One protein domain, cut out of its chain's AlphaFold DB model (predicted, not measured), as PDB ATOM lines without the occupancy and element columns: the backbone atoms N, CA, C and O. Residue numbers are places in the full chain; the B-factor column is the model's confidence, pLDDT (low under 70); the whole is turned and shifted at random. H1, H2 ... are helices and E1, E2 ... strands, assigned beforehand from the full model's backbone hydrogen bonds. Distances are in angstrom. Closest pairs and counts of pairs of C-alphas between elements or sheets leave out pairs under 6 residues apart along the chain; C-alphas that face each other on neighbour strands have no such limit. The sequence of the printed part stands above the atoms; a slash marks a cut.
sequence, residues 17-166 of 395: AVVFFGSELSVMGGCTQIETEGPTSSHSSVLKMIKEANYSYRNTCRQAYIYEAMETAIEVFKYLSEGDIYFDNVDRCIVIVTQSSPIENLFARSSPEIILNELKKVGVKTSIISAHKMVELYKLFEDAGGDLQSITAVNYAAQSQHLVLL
ATOM      1  N   ALA A  17     -10.050   2.303 -44.490       93.81
ATOM      2  CA  ALA A  17     -10.595   1.560 -43.366       93.81
ATOM      3  C   ALA A  17     -11.544   0.494 -43.918       93.81
ATOM      4  O   ALA A  17     -12.088   0.651 -45.013       93.81
ATOM      5  N   VAL A  18     -11.743  -0.585 -43.168       94.38
ATOM      6  CA  VAL A  18     -12.692  -1.643 -43.522       94.38
ATOM      7  C   VAL A  18     -13.765  -1.691 -42.448       94.38
ATOM      8  O   VAL A  18     -13.456  -1.881 -41.276       94.38
ATOM      9  N   VAL A  19     -15.021  -1.502 -42.853       93.19
ATOM     10  CA  VAL A  19     -16.192  -1.613 -41.978       93.19
ATOM     11  C   VAL A  19     -16.886  -2.935 -42.291       93.19
ATOM     12  O   VAL A  19     -17.448  -3.105 -43.373       93.19
ATOM     13  N   PHE A  20     -16.840  -3.878 -41.353       90.25
ATOM     14  CA  PHE A  20     -17.566  -5.141 -41.446       90.25
ATOM     15  C   PHE A  20     -18.958  -4.978 -40.838       90.25
ATOM     16  O   PHE A  20     -19.119  -4.326 -39.809       90.25
ATOM     17  N   PHE A  21     -19.975  -5.559 -41.469       88.31
ATOM     18  CA  PHE A  21     -21.369  -5.414 -41.054       88.31
ATOM     19  C   PHE A  21     -22.176  -6.673 -41.388       88.31
ATOM     20  O   PHE A  21     -21.855  -7.403 -42.328       88.31
ATOM     21  N   GLY A  22     -23.252  -6.921 -40.640       83.56
ATOM     22  CA  GLY A  22     -24.111  -8.090 -40.845       83.56
ATOM     23  C   GLY A  22     -25.584  -7.841 -40.529       83.56
ATOM     24  O   GLY A  22     -26.035  -6.702 -40.426       83.56
ATOM     25  N   SER A  23     -26.341  -8.930 -40.381       74.94
ATOM     26  CA  SER A  23     -27.696  -8.955 -39.799       74.94
ATOM     27  C   SER A  23     -27.728  -9.497 -38.371       74.94
ATOM     28  O   SER A  23     -28.735  -9.361 -37.680       74.94
ATOM     29  N   GLU A  24     -26.670 -10.181 -37.937       62.97
ATOM     30  CA  GLU A  24     -26.644 -10.860 -36.646       62.97
ATOM     31  C   GLU A  24     -26.241  -9.889 -35.530       62.97
ATOM     32  O   GLU A  24     -25.071  -9.559 -35.351       62.97
ATOM     33  N   LEU A  25     -27.218  -9.500 -34.709       51.34
ATOM     34  CA  LEU A  25     -26.956  -9.214 -33.299       51.34
ATOM     35  C   LEU A  25     -26.420 -10.512 -32.678       51.34
ATOM     36  O   LEU A  25     -27.197 -11.429 -32.415       51.34
ATOM     37  N   SER A  26     -25.097 -10.617 -32.529       41.31
ATOM     38  CA  SER A  26     -24.411 -11.866 -32.181       41.31
ATOM     39  C   SER A  26     -24.931 -12.474 -30.872       41.31
ATOM     40  O   SER A  26     -24.632 -12.008 -29.772       41.31
ATOM     41  N   VAL A  27     -25.723 -13.544 -30.992       37.78
ATOM     42  CA  VAL A  27     -26.396 -14.209 -29.857       37.78
ATOM     43  C   VAL A  27     -25.408 -15.022 -28.998       37.78
ATOM     44  O   VAL A  27     -25.754 -15.452 -27.902       37.78
ATOM     45  N   MET A  28     -24.169 -15.227 -29.465       33.62
ATOM     46  CA  MET A  28     -23.144 -16.028 -28.784       33.62
ATOM     47  C   MET A  28     -21.748 -15.383 -28.836       33.62
ATOM     48  O   MET A  28     -20.868 -15.822 -29.569       33.62
ATOM     49  N   GLY A  29     -21.519 -14.407 -27.955       36.38
ATOM     50  CA  GLY A  29     -20.211 -14.240 -27.306       36.38
ATOM     51  C   GLY A  29     -19.058 -13.660 -28.131       36.38
ATOM     52  O   GLY A  29     -17.906 -13.920 -27.788       36.38
ATOM     53  N   GLY A  30     -19.322 -12.867 -29.169       38.78
ATOM     54  CA  GLY A  30     -18.269 -12.151 -29.894       38.78
ATOM     55  C   GLY A  30     -18.800 -11.265 -31.016       38.78
ATOM     56  O   GLY A  30     -19.861 -11.558 -31.565       38.78
ATOM     57  N   CYS A  31     -18.022 -10.231 -31.344       39.16
ATOM     58  CA  CYS A  31     -18.238  -9.243 -32.406       39.16
ATOM     59  C   CYS A  31     -19.460  -8.320 -32.235       39.16
ATOM     60  O   CYS A  31     -20.574  -8.743 -31.913       39.16
ATOM     61  N   THR A  32     -19.252  -7.020 -32.455       51.34
ATOM     62  CA  THR A  32     -20.349  -6.049 -32.564       51.34
ATOM     63  C   THR A  32     -21.025  -6.149 -33.934       51.34
ATOM     64  O   THR A  32     -20.439  -6.614 -34.903       51.34
ATOM     65  N   GLN A  33     -22.284  -5.705 -34.021       68.94
ATOM     66  CA  GLN A  33     -23.098  -5.732 -35.251       68.94
ATOM     67  C   GLN A  33     -22.429  -5.015 -36.446       68.94
ATOM     68  O   GLN A  33     -22.688  -5.352 -37.604       68.94
ATOM     69  N   ILE A  34     -21.578  -4.035 -36.127       81.50
ATOM     70  CA  ILE A  34     -20.587  -3.406 -36.995       81.50
ATOM     71  C   ILE A  34     -19.215  -3.609 -36.336       81.50
ATOM     72  O   ILE A  34     -19.096  -3.424 -35.121       81.50
ATOM     73  N   GLU A  35     -18.185  -3.934 -37.110       84.62
ATOM     74  CA  GLU A  35     -16.775  -3.892 -36.691       84.62
ATOM     75  C   GLU A  35     -15.987  -2.991 -37.647       84.62
ATOM     76  O   GLU A  35     -16.433  -2.704 -38.760       84.62
ATOM     77  N   THR A  36     -14.838  -2.465 -37.224       89.12
ATOM     78  CA  THR A  36     -14.063  -1.517 -38.038       89.12
ATOM     79  C   THR A  36     -12.573  -1.669 -37.790       89.12
ATOM     80  O   THR A  36     -12.129  -1.629 -36.645       89.12
ATOM     81  N   GLU A  37     -11.809  -1.814 -38.871       87.94
ATOM     82  CA  GLU A  37     -10.353  -1.943 -38.847       87.94
ATOM     83  C   GLU A  37      -9.674  -0.849 -39.685       87.94
ATOM     84  O   GLU A  37     -10.194  -0.403 -40.713       87.94
ATOM     85  N   GLY A  38      -8.492  -0.422 -39.238       86.44
ATOM     86  CA  GLY A  38      -7.787   0.758 -39.741       86.44
ATOM     87  C   GLY A  38      -7.916   1.972 -38.801       86.44
ATOM     88  O   GLY A  38      -8.247   1.799 -37.627       86.44
ATOM     89  N   PRO A  39      -7.641   3.198 -39.287       90.06
ATOM     90  CA  PRO A  39      -7.204   3.505 -40.648       90.06
ATOM     91  C   PRO A  39      -5.809   2.949 -40.979       90.06
ATOM     92  O   PRO A  39      -4.999   2.662 -40.100       90.06
ATOM     93  N   THR A  40      -5.528   2.773 -42.268       90.06
ATOM     94  CA  THR A  40      -4.226   2.344 -42.789       90.06
ATOM     95  C   THR A  40      -4.000   2.889 -44.197       90.06
ATOM     96  O   THR A  40      -4.931   2.939 -44.992       90.06
ATOM     97  N   SER A  41      -2.759   3.219 -44.553       91.75
ATOM     98  CA  SER A  41      -2.356   3.536 -45.934       91.75
ATOM     99  C   SER A  41      -2.001   2.291 -46.767       91.75
ATOM    100  O   SER A  41      -1.717   2.377 -47.965       91.75
ATOM    101  N   SER A  42      -2.000   1.102 -46.153       92.50
ATOM    102  CA  SER A  42      -1.541  -0.134 -46.788       92.50
ATOM    103  C   SER A  42      -2.681  -0.910 -47.449       92.50
ATOM    104  O   SER A  42      -3.427  -1.638 -46.790       92.50
ATOM    105  N   HIS A  43      -2.740  -0.847 -48.783       91.75
ATOM    106  CA  HIS A  43      -3.590  -1.699 -49.625       91.75
ATOM    107  C   HIS A  43      -3.454  -3.191 -49.260       91.75
ATOM    108  O   HIS A  43      -4.445  -3.913 -49.160       91.75
ATOM    109  N   SER A  44      -2.227  -3.657 -49.007       94.56
ATOM    110  CA  SER A  44      -1.953  -5.042 -48.609       94.56
ATOM    111  C   SER A  44      -2.548  -5.386 -47.240       94.56
ATOM    112  O   SER A  44      -2.960  -6.524 -47.029       94.56
ATOM    113  N   SER A  45      -2.638  -4.413 -46.326       93.38
ATOM    114  CA  SER A  45      -3.346  -4.586 -45.053       93.38
ATOM    115  C   SER A  45      -4.855  -4.678 -45.272       93.38
ATOM    116  O   SER A  45      -5.478  -5.572 -44.716       93.38
ATOM    117  N   VAL A  46      -5.441  -3.841 -46.135       93.56
ATOM    118  CA  VAL A  46      -6.872  -3.913 -46.507       93.56
ATOM    119  C   VAL A  46      -7.229  -5.285 -47.080       93.56
ATOM    120  O   VAL A  46      -8.168  -5.926 -46.614       93.56
ATOM    121  N   LEU A  47      -6.437  -5.779 -48.034       94.31
ATOM    122  CA  LEU A  47      -6.633  -7.107 -48.625       94.31
ATOM    123  C   LEU A  47      -6.439  -8.241 -47.604       94.31
ATOM    124  O   LEU A  47      -7.130  -9.256 -47.692       94.31
ATOM    125  N   LYS A  48      -5.538  -8.079 -46.623       93.56
ATOM    126  CA  LYS A  48      -5.367  -9.029 -45.512       93.56
ATOM    127  C   LYS A  48      -6.590  -9.043 -44.592       93.56
ATOM    128  O   LYS A  48      -7.123 -10.117 -44.346       93.56
ATOM    129  N   MET A  49      -7.051  -7.872 -44.149       91.06
ATOM    130  CA  MET A  49      -8.223  -7.702 -43.277       91.06
ATOM    131  C   MET A  49      -9.473  -8.319 -43.922       91.06
ATOM    132  O   MET A  49     -10.120  -9.172 -43.325       91.06
ATOM    133  N   ILE A  50      -9.738  -8.018 -45.198       89.75
ATOM    134  CA  ILE A  50     -10.840  -8.625 -45.973       89.75
ATOM    135  C   ILE A  50     -10.697 -10.156 -46.085       89.75
ATOM    136  O   ILE A  50     -11.689 -10.876 -46.014       89.75
ATOM    137  N   LYS A  51      -9.477 -10.682 -46.252       89.06
ATOM    138  CA  LYS A  51      -9.226 -12.129 -46.383       89.06
ATOM    139  C   LYS A  51      -9.340 -12.894 -45.057       89.06
ATOM    140  O   LYS A  51      -9.679 -14.075 -45.074       89.06
ATOM    141  N   GLU A  52      -9.009 -12.257 -43.938       86.06
ATOM    142  CA  GLU A  52      -9.019 -12.859 -42.596       86.06
ATOM    143  C   GLU A  52     -10.348 -12.630 -41.847       86.06
ATOM    144  O   GLU A  52     -10.567 -13.218 -40.788       86.06
ATOM    145  N   ALA A  53     -11.259 -11.836 -42.421       82.81
ATOM    146  CA  ALA A  53     -12.579 -11.540 -41.879       82.81
ATOM    147  C   ALA A  53     -13.448 -12.792 -41.649       82.81
ATOM    148  O   ALA A  53     -13.622 -13.649 -42.521       82.81
ATOM    149  N   ASN A  54     -14.070 -12.865 -40.471       74.56
ATOM    150  CA  ASN A  54     -14.909 -13.987 -40.055       74.56
ATOM    151  C   ASN A  54     -16.349 -13.861 -40.592       74.56
ATOM    152  O   ASN A  54     -17.289 -13.567 -39.853       74.56
ATOM    153  N   TYR A  55     -16.526 -14.066 -41.898       73.62
ATOM    154  CA  TYR A  55     -17.833 -14.001 -42.558       73.62
ATOM    155  C   TYR A  55     -18.820 -15.047 -42.008       73.62
ATOM    156  O   TYR A  55     -18.721 -16.238 -42.322       73.62
ATOM    157  N   SER A  56     -19.830 -14.617 -41.243       64.25
ATOM    158  CA  SER A  56     -20.858 -15.541 -40.762       64.25
ATOM    159  C   SER A  56     -21.760 -16.001 -41.918       64.25
ATOM    160  O   SER A  56     -22.560 -15.257 -42.488       64.25
ATOM    161  N   TYR A  57     -21.674 -17.288 -42.265       53.62
ATOM    162  CA  TYR A  57     -22.483 -17.913 -43.326       53.62
ATOM    163  C   TYR A  57     -23.953 -18.151 -42.895       53.62
ATOM    164  O   TYR A  57     -24.607 -19.104 -43.312       53.62
ATOM    165  N   ARG A  58     -24.466 -17.308 -41.988       53.31
ATOM    166  CA  ARG A  58     -25.741 -17.457 -41.267       53.31
ATOM    167  C   ARG A  58     -26.826 -16.484 -41.730       53.31
ATOM    168  O   ARG A  58     -27.914 -16.482 -41.163       53.31
ATOM    169  N   ASN A  59     -26.564 -15.679 -42.762       56.91
ATOM    170  CA  ASN A  59     -27.512 -14.695 -43.287       56.91
ATOM    171  C   ASN A  59     -28.659 -15.350 -44.088       56.91
ATOM    172  O   ASN A  59     -28.768 -15.216 -45.306       56.91
ATOM    173  N   THR A  60     -29.528 -16.070 -43.380       56.47
ATOM    174  CA  THR A  60     -30.724 -16.735 -43.914       56.47
ATOM    175  C   THR A  60     -31.768 -15.753 -44.449       56.47
ATOM    176  O   THR A  60     -32.584 -16.135 -45.284       56.47
ATOM    177  N   CYS A  61     -31.731 -14.493 -44.004       63.59
ATOM    178  CA  CYS A  61     -32.693 -13.454 -44.374       63.59
ATOM    179  C   CYS A  61     -32.278 -12.615 -45.597       63.59
ATOM    180  O   CYS A  61     -33.102 -11.848 -46.086       63.59
ATOM    181  N   ARG A  62     -31.027 -12.723 -46.081       79.75
ATOM    182  CA  ARG A  62     -30.435 -11.832 -47.107       79.75
ATOM    183  C   ARG A  62     -30.577 -10.342 -46.764       79.75
ATOM    184  O   ARG A  62     -30.851  -9.512 -47.627       79.75
ATOM    185  N   GLN A  63     -30.385 -10.001 -45.494       85.44
ATOM    186  CA  GLN A  63     -30.541  -8.643 -44.962       85.44
ATOM    187  C   GLN A  63     -29.264  -8.193 -44.247       85.44
ATOM    188  O   GLN A  63     -28.471  -9.036 -43.837       85.44
ATOM    189  N   ALA A  64     -29.000  -6.892 -44.136       87.94
ATOM    190  CA  ALA A  64     -27.858  -6.378 -43.373       87.94
ATOM    191  C   ALA A  64     -28.041  -4.912 -42.954       87.94
ATOM    192  O   ALA A  64     -28.674  -4.128 -43.665       87.94
ATOM    193  N   TYR A  65     -27.445  -4.521 -41.827       89.31
ATOM    194  CA  TYR A  65     -27.499  -3.158 -41.279       89.31
ATOM    195  C   TYR A  65     -26.555  -2.187 -42.017       89.31
ATOM    196  O   TYR A  65     -25.689  -1.544 -41.425       89.31
ATOM    197  N   ILE A  66     -26.730  -2.083 -43.338       94.00
ATOM    198  CA  ILE A  66     -25.897  -1.280 -44.250       94.00
ATOM    199  C   ILE A  66     -25.884   0.205 -43.842       94.00
ATOM    200  O   ILE A  66     -24.834   0.838 -43.887       94.00
ATOM    201  N   TYR A  67     -27.005   0.746 -43.354       94.31
ATOM    202  CA  TYR A  67     -27.068   2.133 -42.881       94.31
ATOM    203  C   TYR A  67     -26.195   2.398 -41.644       94.31
ATOM    204  O   TYR A  67     -25.546   3.435 -41.588       94.31
ATOM    205  N   GLU A  68     -26.093   1.461 -40.692       91.06
ATOM    206  CA  GLU A  68     -25.175   1.606 -39.546       91.06
ATOM    207  C   GLU A  68     -23.704   1.480 -39.980       91.06
ATOM    208  O   GLU A  68     -22.837   2.141 -39.408       91.06
ATOM    209  N   ALA A  69     -23.408   0.710 -41.034       93.25
ATOM    210  CA  ALA A  69     -22.075   0.683 -41.643       93.25
ATOM    211  C   ALA A  69     -21.726   2.022 -42.324       93.25
ATOM    212  O   ALA A  69     -20.597   2.495 -42.213       93.25
ATOM    213  N   MET A  70     -22.702   2.659 -42.981       95.75
ATOM    214  CA  MET A  70     -22.557   3.978 -43.609       95.75
ATOM    215  C   MET A  70     -22.437   5.108 -42.569       95.75
ATOM    216  O   MET A  70     -21.583   5.976 -42.726       95.75
ATOM    217  N   GLU A  71     -23.203   5.064 -41.471       93.69
ATOM    218  CA  GLU A  71     -23.035   5.963 -40.315       93.69
ATOM    219  C   GLU A  71     -21.638   5.789 -39.691       93.69
ATOM    220  O   GLU A  71     -20.931   6.766 -39.458       93.69
ATOM    221  N   THR A  72     -21.178   4.545 -39.522       93.31
ATOM    222  CA  THR A  72     -19.826   4.251 -39.014       93.31
ATOM    223  C   THR A  72     -18.732   4.760 -39.959       93.31
ATOM    224  O   THR A  72     -17.733   5.305 -39.496       93.31
ATOM    225  N   ALA A  73     -18.920   4.667 -41.280       94.88
ATOM    226  CA  ALA A  73     -17.984   5.226 -42.255       94.88
ATOM    227  C   ALA A  73     -17.901   6.766 -42.188       94.88
ATOM    228  O   ALA A  73     -16.807   7.313 -42.323       94.88
ATOM    229  N   ILE A  74     -19.007   7.470 -41.906       93.81
ATOM    230  CA  ILE A  74     -18.982   8.919 -41.626       93.81
ATOM    231  C   ILE A  74     -18.132   9.212 -40.382       93.81
ATOM    232  O   ILE A  74     -17.296  10.115 -40.417       93.81
ATOM    233  N   GLU A  75     -18.289   8.446 -39.299       91.50
ATOM    234  CA  GLU A  75     -17.469   8.616 -38.089       91.50
ATOM    235  C   GLU A  75     -15.981   8.296 -38.331       91.50
ATOM    236  O   GLU A  75     -15.109   8.968 -37.779       91.50
ATOM    237  N   VAL A  76     -15.660   7.354 -39.226       92.00
ATOM    238  CA  VAL A  76     -14.277   7.124 -39.683       92.00
ATOM    239  C   VAL A  76     -13.740   8.316 -40.482       92.00
ATOM    240  O   VAL A  76     -12.601   8.722 -40.256       92.00
ATOM    241  N   PHE A  77     -14.533   8.933 -41.365       92.31
ATOM    242  CA  PHE A  77     -14.116  10.156 -42.065       92.31
ATOM    243  C   PHE A  77     -13.958  11.360 -41.122       92.31
ATOM    244  O   PHE A  77     -13.090  12.196 -41.366       92.31
ATOM    245  N   LYS A  78     -14.736  11.436 -40.033       89.69
ATOM    246  CA  LYS A  78     -14.535  12.413 -38.945       89.69
ATOM    247  C   LYS A  78     -13.247  12.158 -38.172       89.69
ATOM    248  O   LYS A  78     -12.558  13.109 -37.834       89.69
ATOM    249  N   TYR A  79     -12.906  10.896 -37.921       86.56
ATOM    250  CA  TYR A  79     -11.655  10.523 -37.258       86.56
ATOM    251  C   TYR A  79     -10.409  10.742 -38.139       86.56
ATOM    252  O   TYR A  79      -9.332  11.021 -37.619       86.56
ATOM    253  N   LEU A  80     -10.555  10.616 -39.462       84.75
ATOM    254  CA  LEU A  80      -9.492  10.850 -40.445       84.75
ATOM    255  C   LEU A  80      -9.287  12.325 -40.819       84.75
ATOM    256  O   LEU A  80      -8.230  12.663 -41.346       84.75
ATOM    257  N   SER A  81     -10.274  13.186 -40.580       84.81
ATOM    258  CA  SER A  81     -10.133  14.626 -40.783       84.81
ATOM    259  C   SER A  81      -9.403  15.261 -39.600       84.81
ATOM    260  O   SER A  81      -9.807  15.110 -38.449       84.81
ATOM    261  N   GLU A  82      -8.361  16.042 -39.885       71.31
ATOM    262  CA  GLU A  82      -7.661  16.860 -38.882       71.31
ATOM    263  C   GLU A  82      -8.466  18.122 -38.483       71.31
ATOM    264  O   GLU A  82      -8.038  18.893 -37.622       71.31
ATOM    265  N   GLY A  83      -9.645  18.338 -39.085       71.94
ATOM    266  CA  GLY A  83     -10.547  19.463 -38.827       71.94
ATOM    267  C   GLY A  83     -12.014  19.146 -39.149       71.94
ATOM    268  O   GLY A  83     -12.473  18.016 -38.985       71.94
ATOM    269  N   ASP A  84     -12.773  20.140 -39.615       82.50
ATOM    270  CA  ASP A  84     -14.180  19.950 -39.997       82.50
ATOM    271  C   ASP A  84     -14.308  19.259 -41.370       82.50
ATOM    272  O   ASP A  84     -13.867  19.789 -42.393       82.50
ATOM    273  N   ILE A  85     -14.971  18.095 -41.383       88.19
ATOM    274  CA  ILE A  85     -15.215  17.263 -42.571       88.19
ATOM    275  C   ILE A  85     -15.949  17.983 -43.708       88.19
ATOM    276  O   ILE A  85     -15.887  17.521 -44.843       88.19
ATOM    277  N   TYR A  86     -16.683  19.065 -43.423       87.69
ATOM    278  CA  TYR A  86     -17.428  19.807 -44.446       87.69
ATOM    279  C   TYR A  86     -16.565  20.840 -45.193       87.69
ATOM    280  O   TYR A  86     -17.044  21.431 -46.160       87.69
ATOM    281  N   PHE A  87     -15.329  21.093 -44.737       83.19
ATOM    282  CA  PHE A  87     -14.467  22.169 -45.248       83.19
ATOM    283  C   PHE A  87     -13.029  21.740 -45.579       83.19
ATOM    284  O   PHE A  87     -12.243  22.570 -46.043       83.19
ATOM    285  N   ASP A  88     -12.666  20.474 -45.368       83.81
ATOM    286  CA  ASP A  88     -11.424  19.939 -45.923       83.81
ATOM    287  C   ASP A  88     -11.545  19.665 -47.436       83.81
ATOM    288  O   ASP A  88     -12.630  19.625 -48.015       83.81
ATOM    289  N   ASN A  89     -10.399  19.498 -48.099       85.06
ATOM    290  CA  ASN A  89     -10.330  19.200 -49.532       85.06
ATOM    291  C   ASN A  89     -10.073  17.698 -49.769       85.06
ATOM    292  O   ASN A  89      -9.302  17.333 -50.659       85.06
ATOM    293  N   VAL A  90     -10.646  16.824 -48.930       89.94
ATOM    294  CA  VAL A  90     -10.390  15.377 -48.967       89.94
ATOM    295  C   VAL A  90     -11.441  14.657 -49.805       89.94
ATOM    296  O   VAL A  90     -12.632  14.632 -49.486       89.94
ATOM    297  N   ASP A  91     -10.970  14.010 -50.866       91.44
ATOM    298  CA  ASP A  91     -11.786  13.164 -51.726       91.44
ATOM    299  C   ASP A  91     -12.179  11.864 -50.992       91.44
ATOM    300  O   ASP A  91     -11.317  11.127 -50.507       91.44
ATOM    301  N   ARG A  92     -13.484  11.581 -50.881       94.12
ATOM    302  CA  ARG A  92     -14.030  10.477 -50.066       94.12
ATOM    303  C   ARG A  92     -14.828   9.491 -50.907       94.12
ATOM    304  O   ARG A  92     -15.660   9.889 -51.720       94.12
ATOM    305  N   CYS A  93     -14.646   8.198 -50.649       95.75
ATOM    306  CA  CYS A  93     -15.393   7.131 -51.308       95.75
ATOM    307  C   CYS A  93     -15.728   5.990 -50.338       95.75
ATOM    308  O   CYS A  93     -14.908   5.626 -49.497       95.75
ATOM    309  N   ILE A  94     -16.919   5.404 -50.484       96.88
ATOM    310  CA  ILE A  94     -17.311   4.139 -49.846       96.88
ATOM    311  C   ILE A  94     -17.602   3.131 -50.959       96.88
ATOM    312  O   ILE A  94     -18.374   3.427 -51.869       96.88
ATOM    313  N   VAL A  95     -17.039   1.925 -50.859       96.75
ATOM    314  CA  VAL A  95     -17.373   0.790 -51.734       96.75
ATOM    315  C   VAL A  95     -18.090  -0.273 -50.903       96.75
ATOM    316  O   VAL A  95     -17.466  -1.011 -50.144       96.75
ATOM    317  N   ILE A  96     -19.414  -0.341 -51.029       96.56
ATOM    318  CA  ILE A  96     -20.255  -1.305 -50.314       96.56
ATOM    319  C   ILE A  96     -20.224  -2.633 -51.072       96.56
ATOM    320  O   ILE A  96     -20.807  -2.745 -52.147       96.56
ATOM    321  N   VAL A  97     -19.579  -3.653 -50.502       94.50
ATOM    322  CA  VAL A  97     -19.627  -5.032 -51.015       94.50
ATOM    323  C   VAL A  97     -20.646  -5.821 -50.194       94.50
ATOM    324  O   VAL A  97     -20.494  -5.952 -48.982       94.50
ATOM    325  N   THR A  98     -21.709  -6.322 -50.826       91.56
ATOM    326  CA  THR A  98     -22.833  -6.969 -50.120       91.56
ATOM    327  C   THR A  98     -23.465  -8.111 -50.925       91.56
ATOM    328  O   THR A  98     -23.292  -8.224 -52.133       91.56
ATOM    329  N   GLN A  99     -24.231  -8.971 -50.256       89.06
ATOM    330  CA  GLN A  99     -25.171  -9.918 -50.881       89.06
ATOM    331  C   GLN A  99     -26.588  -9.774 -50.295       89.06
ATOM    332  O   GLN A  99     -27.424 -10.671 -50.418       89.06
ATOM    333  N   SER A 100     -26.828  -8.644 -49.627       89.56
ATOM    334  CA  SER A 100     -27.936  -8.419 -48.705       89.56
ATOM    335  C   SER A 100     -28.639  -7.091 -48.973       89.56
ATOM    336  O   SER A 100     -27.988  -6.090 -49.275       89.56
ATOM    337  N   SER A 101     -29.960  -7.083 -48.809       90.12
ATOM    338  CA  SER A 101     -30.788  -5.875 -48.822       90.12
ATOM    339  C   SER A 101     -30.613  -5.076 -47.512       90.12
ATOM    340  O   SER A 101     -30.407  -5.692 -46.456       90.12
ATOM    341  N   PRO A 102     -30.660  -3.729 -47.529       91.88
ATOM    342  CA  PRO A 102     -30.580  -2.922 -46.312       91.88
ATOM    343  C   PRO A 102     -31.739  -3.205 -45.345       91.88
ATOM    344  O   PRO A 102     -32.885  -3.357 -45.765       91.88
ATOM    345  N   ILE A 103     -31.459  -3.208 -44.040       86.81
ATOM    346  CA  ILE A 103     -32.488  -3.160 -42.991       86.81
ATOM    347  C   ILE A 103     -32.315  -1.955 -42.075       86.81
ATOM    348  O   ILE A 103     -31.204  -1.543 -41.741       86.81
ATOM    349  N   GLU A 104     -33.453  -1.413 -41.656       80.19
ATOM    350  CA  GLU A 104     -33.551  -0.333 -40.681       80.19
ATOM    351  C   GLU A 104     -33.432  -0.889 -39.259       80.19
ATOM    352  O   GLU A 104     -34.103  -1.859 -38.892       80.19
ATOM    353  N   ASN A 105     -32.611  -0.245 -38.432       77.00
ATOM    354  CA  ASN A 105     -32.601  -0.485 -36.996       77.00
ATOM    355  C   ASN A 105     -33.454   0.581 -36.299       77.00
ATOM    356  O   ASN A 105     -33.100   1.757 -36.292       77.00
ATOM    357  N   LEU A 106     -34.543   0.157 -35.653       67.62
ATOM    358  CA  LEU A 106     -35.408   1.029 -34.843       67.62
ATOM    359  C   LEU A 106     -34.684   1.647 -33.627       67.62
ATOM    360  O   LEU A 106     -35.230   2.532 -32.976       67.62
ATOM    361  N   PHE A 107     -33.468   1.182 -33.322       67.69
ATOM    362  CA  PHE A 107     -32.584   1.678 -32.264       67.69
ATOM    363  C   PHE A 107     -31.266   2.277 -32.807       67.69
ATOM    364  O   PHE A 107     -30.276   2.359 -32.065       67.69
ATOM    365  N   ALA A 108     -31.229   2.656 -34.092       71.69
ATOM    366  CA  ALA A 108     -30.182   3.511 -34.657       71.69
ATOM    367  C   ALA A 108     -30.253   4.932 -34.069       71.69
ATOM    368  O   ALA A 108     -31.281   5.348 -33.533       71.69
ATOM    369  N   ARG A 109     -29.154   5.690 -34.170       73.44
ATOM    370  CA  ARG A 109     -29.118   7.104 -33.750       73.44
ATOM    371  C   ARG A 109     -29.760   8.026 -34.783       73.44
ATOM    372  O   ARG A 109     -30.455   8.968 -34.409       73.44
ATOM    373  N   SER A 110     -29.535   7.722 -36.056       84.38
ATOM    374  CA  SER A 110     -29.996   8.492 -37.210       84.38
ATOM    375  C   SER A 110     -30.937   7.649 -38.074       84.38
ATOM    376  O   SER A 110     -30.798   6.427 -38.144       84.38
ATOM    377  N   SER A 111     -31.888   8.288 -38.762       90.19
ATOM    378  CA  SER A 111     -32.666   7.611 -39.808       90.19
ATOM    379  C   SER A 111     -31.805   7.393 -41.066       90.19
ATOM    380  O   SER A 111     -30.839   8.135 -41.273       90.19
ATOM    381  N   PRO A 112     -32.162   6.437 -41.948       92.69
ATOM    382  CA  PRO A 112     -31.488   6.255 -43.235       92.69
ATOM    383  C   PRO A 112     -31.363   7.557 -44.037       92.69
ATOM    384  O   PRO A 112     -30.291   7.870 -44.544       92.69
ATOM    385  N   GLU A 113     -32.434   8.352 -44.082       94.44
ATOM    386  CA  GLU A 113     -32.494   9.637 -44.790       94.44
ATOM    387  C   GLU A 113     -31.464  10.648 -44.261       94.44
ATOM    388  O   GLU A 113     -30.806  11.325 -45.050       94.44
ATOM    389  N   ILE A 114     -31.274  10.720 -42.937       94.81
ATOM    390  CA  ILE A 114     -30.272  11.593 -42.308       94.81
ATOM    391  C   ILE A 114     -28.856  11.135 -42.682       94.81
ATOM    392  O   ILE A 114     -28.038  11.963 -43.074       94.81
ATOM    393  N   ILE A 115     -28.584   9.827 -42.619       95.69
ATOM    394  CA  ILE A 115     -27.274   9.238 -42.954       95.69
ATOM    395  C   ILE A 115     -26.931   9.501 -44.429       95.69
ATOM    396  O   ILE A 115     -25.825   9.931 -44.747       95.69
ATOM    397  N   LEU A 116     -27.890   9.299 -45.334       96.75
ATOM    398  CA  LEU A 116     -27.723   9.503 -46.775       96.75
ATOM    399  C   LEU A 116     -27.556  10.985 -47.147       96.75
ATOM    400  O   LEU A 116     -26.728  11.323 -47.994       96.75
ATOM    401  N   ASN A 117     -28.295  11.883 -46.491       96.56
ATOM    402  CA  ASN A 117     -28.125  13.324 -46.666       96.56
ATOM    403  C   ASN A 117     -26.771  13.819 -46.123       96.56
ATOM    404  O   ASN A 117     -26.142  14.682 -46.734       96.56
ATOM    405  N   GLU A 118     -26.293  13.258 -45.012       95.56
ATOM    406  CA  GLU A 118     -24.972  13.570 -44.457       95.56
ATOM    407  C   GLU A 118     -23.839  13.076 -45.377       95.56
ATOM    408  O   GLU A 118     -22.924  13.846 -45.657       95.56
ATOM    409  N   LEU A 119     -23.926  11.866 -45.954       95.38
ATOM    410  CA  LEU A 119     -22.969  11.403 -46.977       95.38
ATOM    411  C   LEU A 119     -22.877  12.370 -48.166       95.38
ATOM    412  O   LEU A 119     -21.775  12.729 -48.581       95.38
ATOM    413  N   LYS A 120     -24.028  12.827 -48.681       94.88
ATOM    414  CA  LYS A 120     -24.108  13.824 -49.762       94.88
ATOM    415  C   LYS A 120     -23.448  15.147 -49.367       94.88
ATOM    416  O   LYS A 120     -22.656  15.687 -50.132       94.88
ATOM    417  N   LYS A 121     -23.736  15.649 -48.162       93.94
ATOM    418  CA  LYS A 121     -23.179  16.897 -47.613       93.94
ATOM    419  C   LYS A 121     -21.659  16.832 -47.393       93.94
ATOM    420  O   LYS A 121     -20.988  17.842 -47.557       93.94
ATOM    421  N   VAL A 122     -21.127  15.657 -47.056       93.44
ATOM    422  CA  VAL A 122     -19.686  15.377 -46.877       93.44
ATOM    423  C   VAL A 122     -19.005  14.990 -48.211       93.44
ATOM    424  O   VAL A 122     -17.818  14.680 -48.248       93.44
ATOM    425  N   GLY A 123     -19.736  15.002 -49.333       93.62
ATOM    426  CA  GLY A 123     -19.191  14.718 -50.668       93.62
ATOM    427  C   GLY A 123     -18.784  13.256 -50.900       93.62
ATOM    428  O   GLY A 123     -17.963  12.978 -51.773       93.62
ATOM    429  N   VAL A 124     -19.325  12.310 -50.125       95.69
ATOM    430  CA  VAL A 124     -18.892  10.905 -50.148       95.69
ATOM    431  C   VAL A 124     -19.427  10.166 -51.376       95.69
ATOM    432  O   VAL A 124     -20.610   9.833 -51.473       95.69
ATOM    433  N   LYS A 125     -18.520   9.817 -52.292       96.19
ATOM    434  CA  LYS A 125     -18.805   9.032 -53.500       96.19
ATOM    435  C   LYS A 125     -19.138   7.583 -53.122       96.19
ATOM    436  O   LYS A 125     -18.248   6.781 -52.845       96.19
ATOM    437  N   THR A 126     -20.422   7.238 -53.081       96.88
ATOM    438  CA  THR A 126     -20.885   5.892 -52.694       96.88
ATOM    439  C   THR A 126     -20.994   4.975 -53.911       96.88
ATOM    440  O   THR A 126     -21.725   5.282 -54.845       96.88
ATOM    441  N   SER A 127     -20.297   3.838 -53.887       96.88
ATOM    442  CA  SER A 127     -20.342   2.772 -54.901       96.88
ATOM    443  C   SER A 127     -20.840   1.458 -54.287       96.88
ATOM    444  O   SER A 127     -20.596   1.196 -53.109       96.88
ATOM    445  N   ILE A 128     -21.517   0.612 -55.069       96.69
ATOM    446  CA  ILE A 128     -22.106  -0.656 -54.607       96.69
ATOM    447  C   ILE A 128     -21.705  -1.811 -55.531       96.69
ATOM    448  O   ILE A 128     -21.864  -1.740 -56.748       96.69
ATOM    449  N   ILE A 129     -21.241  -2.909 -54.935       95.69
ATOM    450  CA  ILE A 129     -20.937  -4.179 -55.596       95.69
ATOM    451  C   ILE A 129     -21.751  -5.277 -54.905       95.69
ATOM    452  O   ILE A 129     -21.708  -5.421 -53.682       95.69
ATOM    453  N   SER A 130     -22.495  -6.071 -55.677       93.62
ATOM    454  CA  SER A 130     -23.305  -7.165 -55.139       93.62
ATOM    455  C   SER A 130     -23.342  -8.393 -56.042       93.62
ATOM    456  O   SER A 130     -23.401  -8.292 -57.267       93.62
ATOM    457  N   ALA A 131     -23.381  -9.576 -55.423       88.50
ATOM    458  CA  ALA A 131     -23.600 -10.851 -56.111       88.50
ATOM    459  C   ALA A 131     -25.004 -10.958 -56.749       88.50
ATOM    460  O   ALA A 131     -25.247 -11.829 -57.584       88.50
ATOM    461  N   HIS A 132     -25.935 -10.079 -56.367       88.50
ATOM    462  CA  HIS A 132     -27.310 -10.063 -56.853       88.50
ATOM    463  C   HIS A 132     -27.817  -8.640 -57.115       88.50
ATOM    464  O   HIS A 132     -27.673  -7.745 -56.277       88.50
ATOM    465  N   LYS A 133     -28.493  -8.452 -58.251       90.69
ATOM    466  CA  LYS A 133     -29.333  -7.277 -58.524       90.69
ATOM    467  C   LYS A 133     -30.538  -7.261 -57.574       90.69
ATOM    468  O   LYS A 133     -31.315  -8.211 -57.551       90.69
ATOM    469  N   MET A 134     -30.677  -6.188 -56.796       90.62
ATOM    470  CA  MET A 134     -31.763  -5.969 -55.828       90.62
ATOM    471  C   MET A 134     -32.241  -4.520 -55.942       90.62
ATOM    472  O   MET A 134     -31.415  -3.611 -56.034       90.62
ATOM    473  N   VAL A 135     -33.558  -4.300 -55.961       91.94
ATOM    474  CA  VAL A 135     -34.173  -2.979 -56.213       91.94
ATOM    475  C   VAL A 135     -33.782  -1.983 -55.122       91.94
ATOM    476  O   VAL A 135     -33.522  -0.815 -55.389       91.94
ATOM    477  N   GLU A 136     -33.650  -2.475 -53.896       94.38
ATOM    478  CA  GLU A 136     -33.266  -1.710 -52.716       94.38
ATOM    479  C   GLU A 136     -31.822  -1.192 -52.796       94.38
ATOM    480  O   GLU A 136     -31.535  -0.141 -52.236       94.38
ATOM    481  N   LEU A 137     -30.924  -1.873 -53.526       95.19
ATOM    482  CA  LEU A 137     -29.560  -1.385 -53.770       95.19
ATOM    483  C   LEU A 137     -29.504  -0.336 -54.885       95.19
ATOM    484  O   LEU A 137     -28.713   0.596 -54.784       95.19
ATOM    485  N   TYR A 138     -30.350  -0.452 -55.914       94.88
ATOM    486  CA  TYR A 138     -30.509   0.608 -56.914       94.88
ATOM    487  C   TYR A 138     -31.044   1.888 -56.259       94.88
ATOM    488  O   TYR A 138     -30.421   2.938 -56.385       94.88
ATOM    489  N   LYS A 139     -32.116   1.776 -55.460       95.81
ATOM    490  CA  LYS A 139     -32.645   2.905 -54.686       95.81
ATOM    491  C   LYS A 139     -31.601   3.470 -53.714       95.81
ATOM    492  O   LYS A 139     -31.404   4.676 -53.697       95.81
ATOM    493  N   LEU A 140     -30.900   2.626 -52.947       96.56
ATOM    494  CA  LEU A 140     -29.840   3.073 -52.029       96.56
ATOM    495  C   LEU A 140     -28.754   3.886 -52.749       96.56
ATOM    496  O   LEU A 140     -28.240   4.850 -52.192       96.56
ATOM    497  N   PHE A 141     -28.399   3.497 -53.975       96.25
ATOM    498  CA  PHE A 141     -27.390   4.183 -54.774       96.25
ATOM    499  C   PHE A 141     -27.849   5.581 -55.231       96.25
ATOM    500  O   PHE A 141     -27.109   6.551 -55.064       96.25
ATOM    501  N   GLU A 142     -29.080   5.705 -55.735       95.81
ATOM    502  CA  GLU A 142     -29.682   6.997 -56.113       95.81
ATOM    503  C   GLU A 142     -29.913   7.895 -54.879       95.81
ATOM    504  O   GLU A 142     -29.537   9.075 -54.854       95.81
ATOM    505  N   ASP A 143     -30.424   7.322 -53.787       96.06
ATOM    506  CA  ASP A 143     -30.615   8.016 -52.511       96.06
ATOM    507  C   ASP A 143     -29.280   8.444 -51.867       96.06
ATOM    508  O   ASP A 143     -29.251   9.449 -51.154       96.06
ATOM    509  N   ALA A 144     -28.165   7.766 -52.165       95.94
ATOM    510  CA  ALA A 144     -26.805   8.169 -51.784       95.94
ATOM    511  C   ALA A 144     -26.164   9.192 -52.747       95.94
ATOM    512  O   ALA A 144     -25.079   9.698 -52.468       95.94
ATOM    513  N   GLY A 145     -26.836   9.562 -53.844       94.00
ATOM    514  CA  GLY A 145     -26.376  10.598 -54.779       94.00
ATOM    515  C   GLY A 145     -25.536  10.078 -55.945       94.00
ATOM    516  O   GLY A 145     -24.784  10.845 -56.543       94.00
ATOM    517  N   GLY A 146     -25.638   8.790 -56.264       92.75
ATOM    518  CA  GLY A 146     -25.221   8.273 -57.562       92.75
ATOM    519  C   GLY A 146     -26.291   8.492 -58.637       92.75
ATOM    520  O   GLY A 146     -27.476   8.592 -58.330       92.75
ATOM    521  N   ASP A 147     -25.877   8.550 -59.902       91.25
ATOM    522  CA  ASP A 147     -26.786   8.578 -61.053       91.25
ATOM    523  C   ASP A 147     -26.868   7.190 -61.698       91.25
ATOM    524  O   ASP A 147     -25.867   6.644 -62.165       91.25
ATOM    525  N   LEU A 148     -28.068   6.614 -61.740       90.44
ATOM    526  CA  LEU A 148     -28.295   5.316 -62.364       90.44
ATOM    527  C   LEU A 148     -28.296   5.391 -63.902       90.44
ATOM    528  O   LEU A 148     -27.932   4.412 -64.556       90.44
ATOM    529  N   GLN A 149     -28.653   6.534 -64.500       85.75
ATOM    530  CA  GLN A 149     -28.765   6.664 -65.956       85.75
ATOM    531  C   GLN A 149     -27.395   6.529 -66.630       85.75
ATOM    532  O   GLN A 149     -27.221   5.645 -67.470       85.75
ATOM    533  N   SER A 150     -26.395   7.315 -66.216       79.88
ATOM    534  CA  SER A 150     -25.030   7.223 -66.762       79.88
ATOM    535  C   SER A 150     -24.376   5.851 -66.553       79.88
ATOM    536  O   SER A 150     -23.623   5.396 -67.413       79.88
ATOM    537  N   ILE A 151     -24.691   5.152 -65.459       78.00
ATOM    538  CA  ILE A 151     -24.072   3.860 -65.124       78.00
ATOM    539  C   ILE A 151     -24.690   2.692 -65.894       78.00
ATOM    540  O   ILE A 151     -23.972   1.759 -66.249       78.00
ATOM    541  N   THR A 152     -25.984   2.734 -66.234       69.38
ATOM    542  CA  THR A 152     -26.599   1.668 -67.055       69.38
ATOM    543  C   THR A 152     -25.973   1.516 -68.449       69.38
ATOM    544  O   THR A 152     -26.145   0.469 -69.073       69.38
ATOM    545  N   ALA A 153     -25.187   2.497 -68.912       68.88
ATOM    546  CA  ALA A 153     -24.413   2.414 -70.148       68.88
ATOM    547  C   ALA A 153     -23.157   1.513 -70.063       68.88
ATOM    548  O   ALA A 153     -22.658   1.093 -71.108       68.88
ATOM    549  N   VAL A 154     -22.633   1.201 -68.865       76.06
ATOM    550  CA  VAL A 154     -21.385   0.427 -68.686       76.06
ATOM    551  C   VAL A 154     -21.571  -0.701 -67.667       76.06
ATOM    552  O   VAL A 154     -21.567  -0.494 -66.456       76.06
ATOM    553  N   ASN A 155     -21.692  -1.938 -68.159       78.50
ATOM    554  CA  ASN A 155     -21.841  -3.125 -67.316       78.50
ATOM    555  C   ASN A 155     -20.488  -3.801 -67.030       78.50
ATOM    556  O   ASN A 155     -20.139  -4.784 -67.679       78.50
ATOM    557  N   TYR A 156     -19.799  -3.350 -65.979       86.19
ATOM    558  CA  TYR A 156     -18.582  -3.979 -65.427       86.19
ATOM    559  C   TYR A 156     -18.793  -5.406 -64.861       86.19
ATOM    560  O   TYR A 156     -17.870  -6.053 -64.361       86.19
ATOM    561  N   ALA A 157     -20.033  -5.907 -64.845       86.50
ATOM    562  CA  ALA A 157     -20.381  -7.196 -64.263       86.50
ATOM    563  C   ALA A 157     -20.227  -8.340 -65.281       86.50
ATOM    564  O   ALA A 157     -21.122  -8.585 -66.093       86.50
ATOM    565  N   ALA A 158     -19.138  -9.109 -65.166       85.62
ATOM    566  CA  ALA A 158     -18.866 -10.300 -65.986       85.62
ATOM    567  C   ALA A 158     -19.947 -11.406 -65.905       85.62
ATOM    568  O   ALA A 158     -19.995 -12.291 -66.755       85.62
ATOM    569  N   GLN A 159     -20.823 -11.366 -64.894       87.06
ATOM    570  CA  GLN A 159     -22.030 -12.192 -64.816       87.06
ATOM    571  C   GLN A 159     -23.266 -11.294 -64.759       87.06
ATOM    572  O   GLN A 159     -23.347 -10.402 -63.917       87.06
ATOM    573  N   SER A 160     -24.273 -11.578 -65.588       86.75
ATOM    574  CA  SER A 160     -25.496 -10.767 -65.718       86.75
ATOM    575  C   SER A 160     -26.325 -10.634 -64.430       86.75
ATOM    576  O   SER A 160     -27.110  -9.691 -64.310       86.75
ATOM    577  N   GLN A 161     -26.143 -11.551 -63.474       88.38
ATOM    578  CA  GLN A 161     -26.788 -11.550 -62.155       88.38
ATOM    579  C   GLN A 161     -26.110 -10.634 -61.120       88.38
ATOM    580  O   GLN A 161     -26.777 -10.197 -60.179       88.38
ATOM    581  N   HIS A 162     -24.817 -10.332 -61.290       91.62
ATOM    582  CA  HIS A 162     -24.084  -9.421 -60.411       91.62
ATOM    583  C   HIS A 162     -24.497  -7.964 -60.677       91.62
ATOM    584  O   HIS A 162     -24.957  -7.610 -61.764       91.62
ATOM    585  N   LEU A 163     -24.309  -7.115 -59.671       92.81
ATOM    586  CA  LEU A 163     -24.556  -5.679 -59.703       92.81
ATOM    587  C   LEU A 163     -23.251  -4.940 -59.397       92.81
ATOM    588  O   LEU A 163     -22.602  -5.231 -58.394       92.81
ATOM    589  N   VAL A 164     -22.888  -3.982 -60.245       94.06
ATOM    590  CA  VAL A 164     -21.763  -3.063 -60.034       94.06
ATOM    591  C   VAL A 164     -22.256  -1.660 -60.372       94.06
ATOM    592  O   VAL A 164     -22.630  -1.405 -61.514       94.06
ATOM    593  N   LEU A 165     -22.296  -0.775 -59.376       94.69
ATOM    594  CA  LEU A 165     -22.679   0.631 -59.494       94.69
ATOM    595  C   LEU A 165     -21.525   1.480 -58.953       94.69
ATOM    596  O   LEU A 165     -21.204   1.392 -57.768       94.69
ATOM    597  N   LEU A 166     -20.876   2.263 -59.815       94.12
ATOM    598  CA  LEU A 166     -19.679   3.033 -59.468       94.12
ATOM    599  C   LEU A 166     -19.958   4.534 -59.536       94.12
ATOM    600  O   LEU A 166     -20.283   5.055 -60.598       94.12
TER     601      LEU A 166
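Overview. This is residues 17 to 166 of the 395 residues of the protein "Mediator complex subunit 25" of Armadillidium vulgare (UniProt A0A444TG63). A small sheet of three strands, E3 E4 E5, has the helices H2 and H4 over one face, and H3 is between these two helices near the sheet's one end. At the E3 edge a second, two-stranded piece, the hairpin E1 E2, is set between H1 and H2, and at the E5 edge is the short H5. The 150 printed residues hold five named helices and five named strands in the order E1 E2 H1 H2 E3 H3 E4 H4 H5 E5, a mixed class; the larger sheet is mixed, the smaller antiparallel. The whole is compact, with a radius of gyration of the C-alphas of 15.5 A and spans of 42 by 42 by 36 A.

Arrangement. The inner strand E4, residues 125 to 130, is parallel to E3, residues 93 to 98, with N 96 and O 127 within hydrogen-bond range at 2.8 A. E4 is antiparallel to E5, residues 163 to 165, with N 128 and O 165 at 2.8 A. H4, residues 135 to 143, and H2, residues 66 to 80, are on the same face, two layers, helices on one face of a sheet. H4 has a height over the sheet of 9.6 A and runs along the strands, at 2 degrees to E4 on the local plane; its closest C-alphas to E4 are those of Phe 141 and Thr 126, 7.0 A. H2 lies over E3 at a height over the sheet of 10.3 A. H3, residues 112 to 121, only grazes the sheet; E3, H3 and E4 form a strand-helix-strand unit, two parallel neighbour strands with a helix between, and its crossover is right-handed. H3 touches H2, closest at the C-alphas of Ile 115 and Glu 71, 6.0 A, the same way at a shallow tilt of 34.6 degrees, only just short of steep. H5, residues 148 to 152, only grazes the sheet and only just touches H4, only at the corner, with 3 pairs of C-alphas within 8 A, the closest those of Leu 148 and Glu 142, 6.6 A. E1, residues 17 to 21, is near E3 and forms an antiparallel hairpin with E2, residues 34 to 40, with N 18 and O 37 at 2.9 A. The closest C-alphas of E1 and H2 are those of Phe 21 and Ala 69, 6.2 A. H1, residues 43 to 52, is apart from H2; its closest C-alphas to E1 are those of Val 46 and Val 18, 6.9 A. In H1, H2, H3, H4 and H5 every O i to N i+4 pair is within hydrogen-bond range.

Along the chain. E1 begins at C-alpha 17, (-10.595, 1.560, -43.366), and E5 ends at C-alpha 165, (-22.679, 0.631, -59.494). H2, the longest helix, measures 20.8 A from C-alpha 66, (-25.897, -1.280, -44.250), to C-alpha 80. E2 measures 18.3 A, E4 16.9 A and E3 16.0 A; H1 measures 14.3 A, H3 14.2 A and H4 12.1 A.

Size, cuts and confidence. The C-alphas farthest apart, those of Gly 29 and Ala 153, are 46.2 A apart. The printed part has no cut. The links E1 to E2, H1 to H2, H2 to E3 and E3 to H3 are long; residues 63 to 64 pair in parallel with residues 101 to 102. The mean pLDDT of the printed part is 85.0, and it is under 70 at residues 24 to 33, 56 to 61, 106 to 107 and 152 to 153.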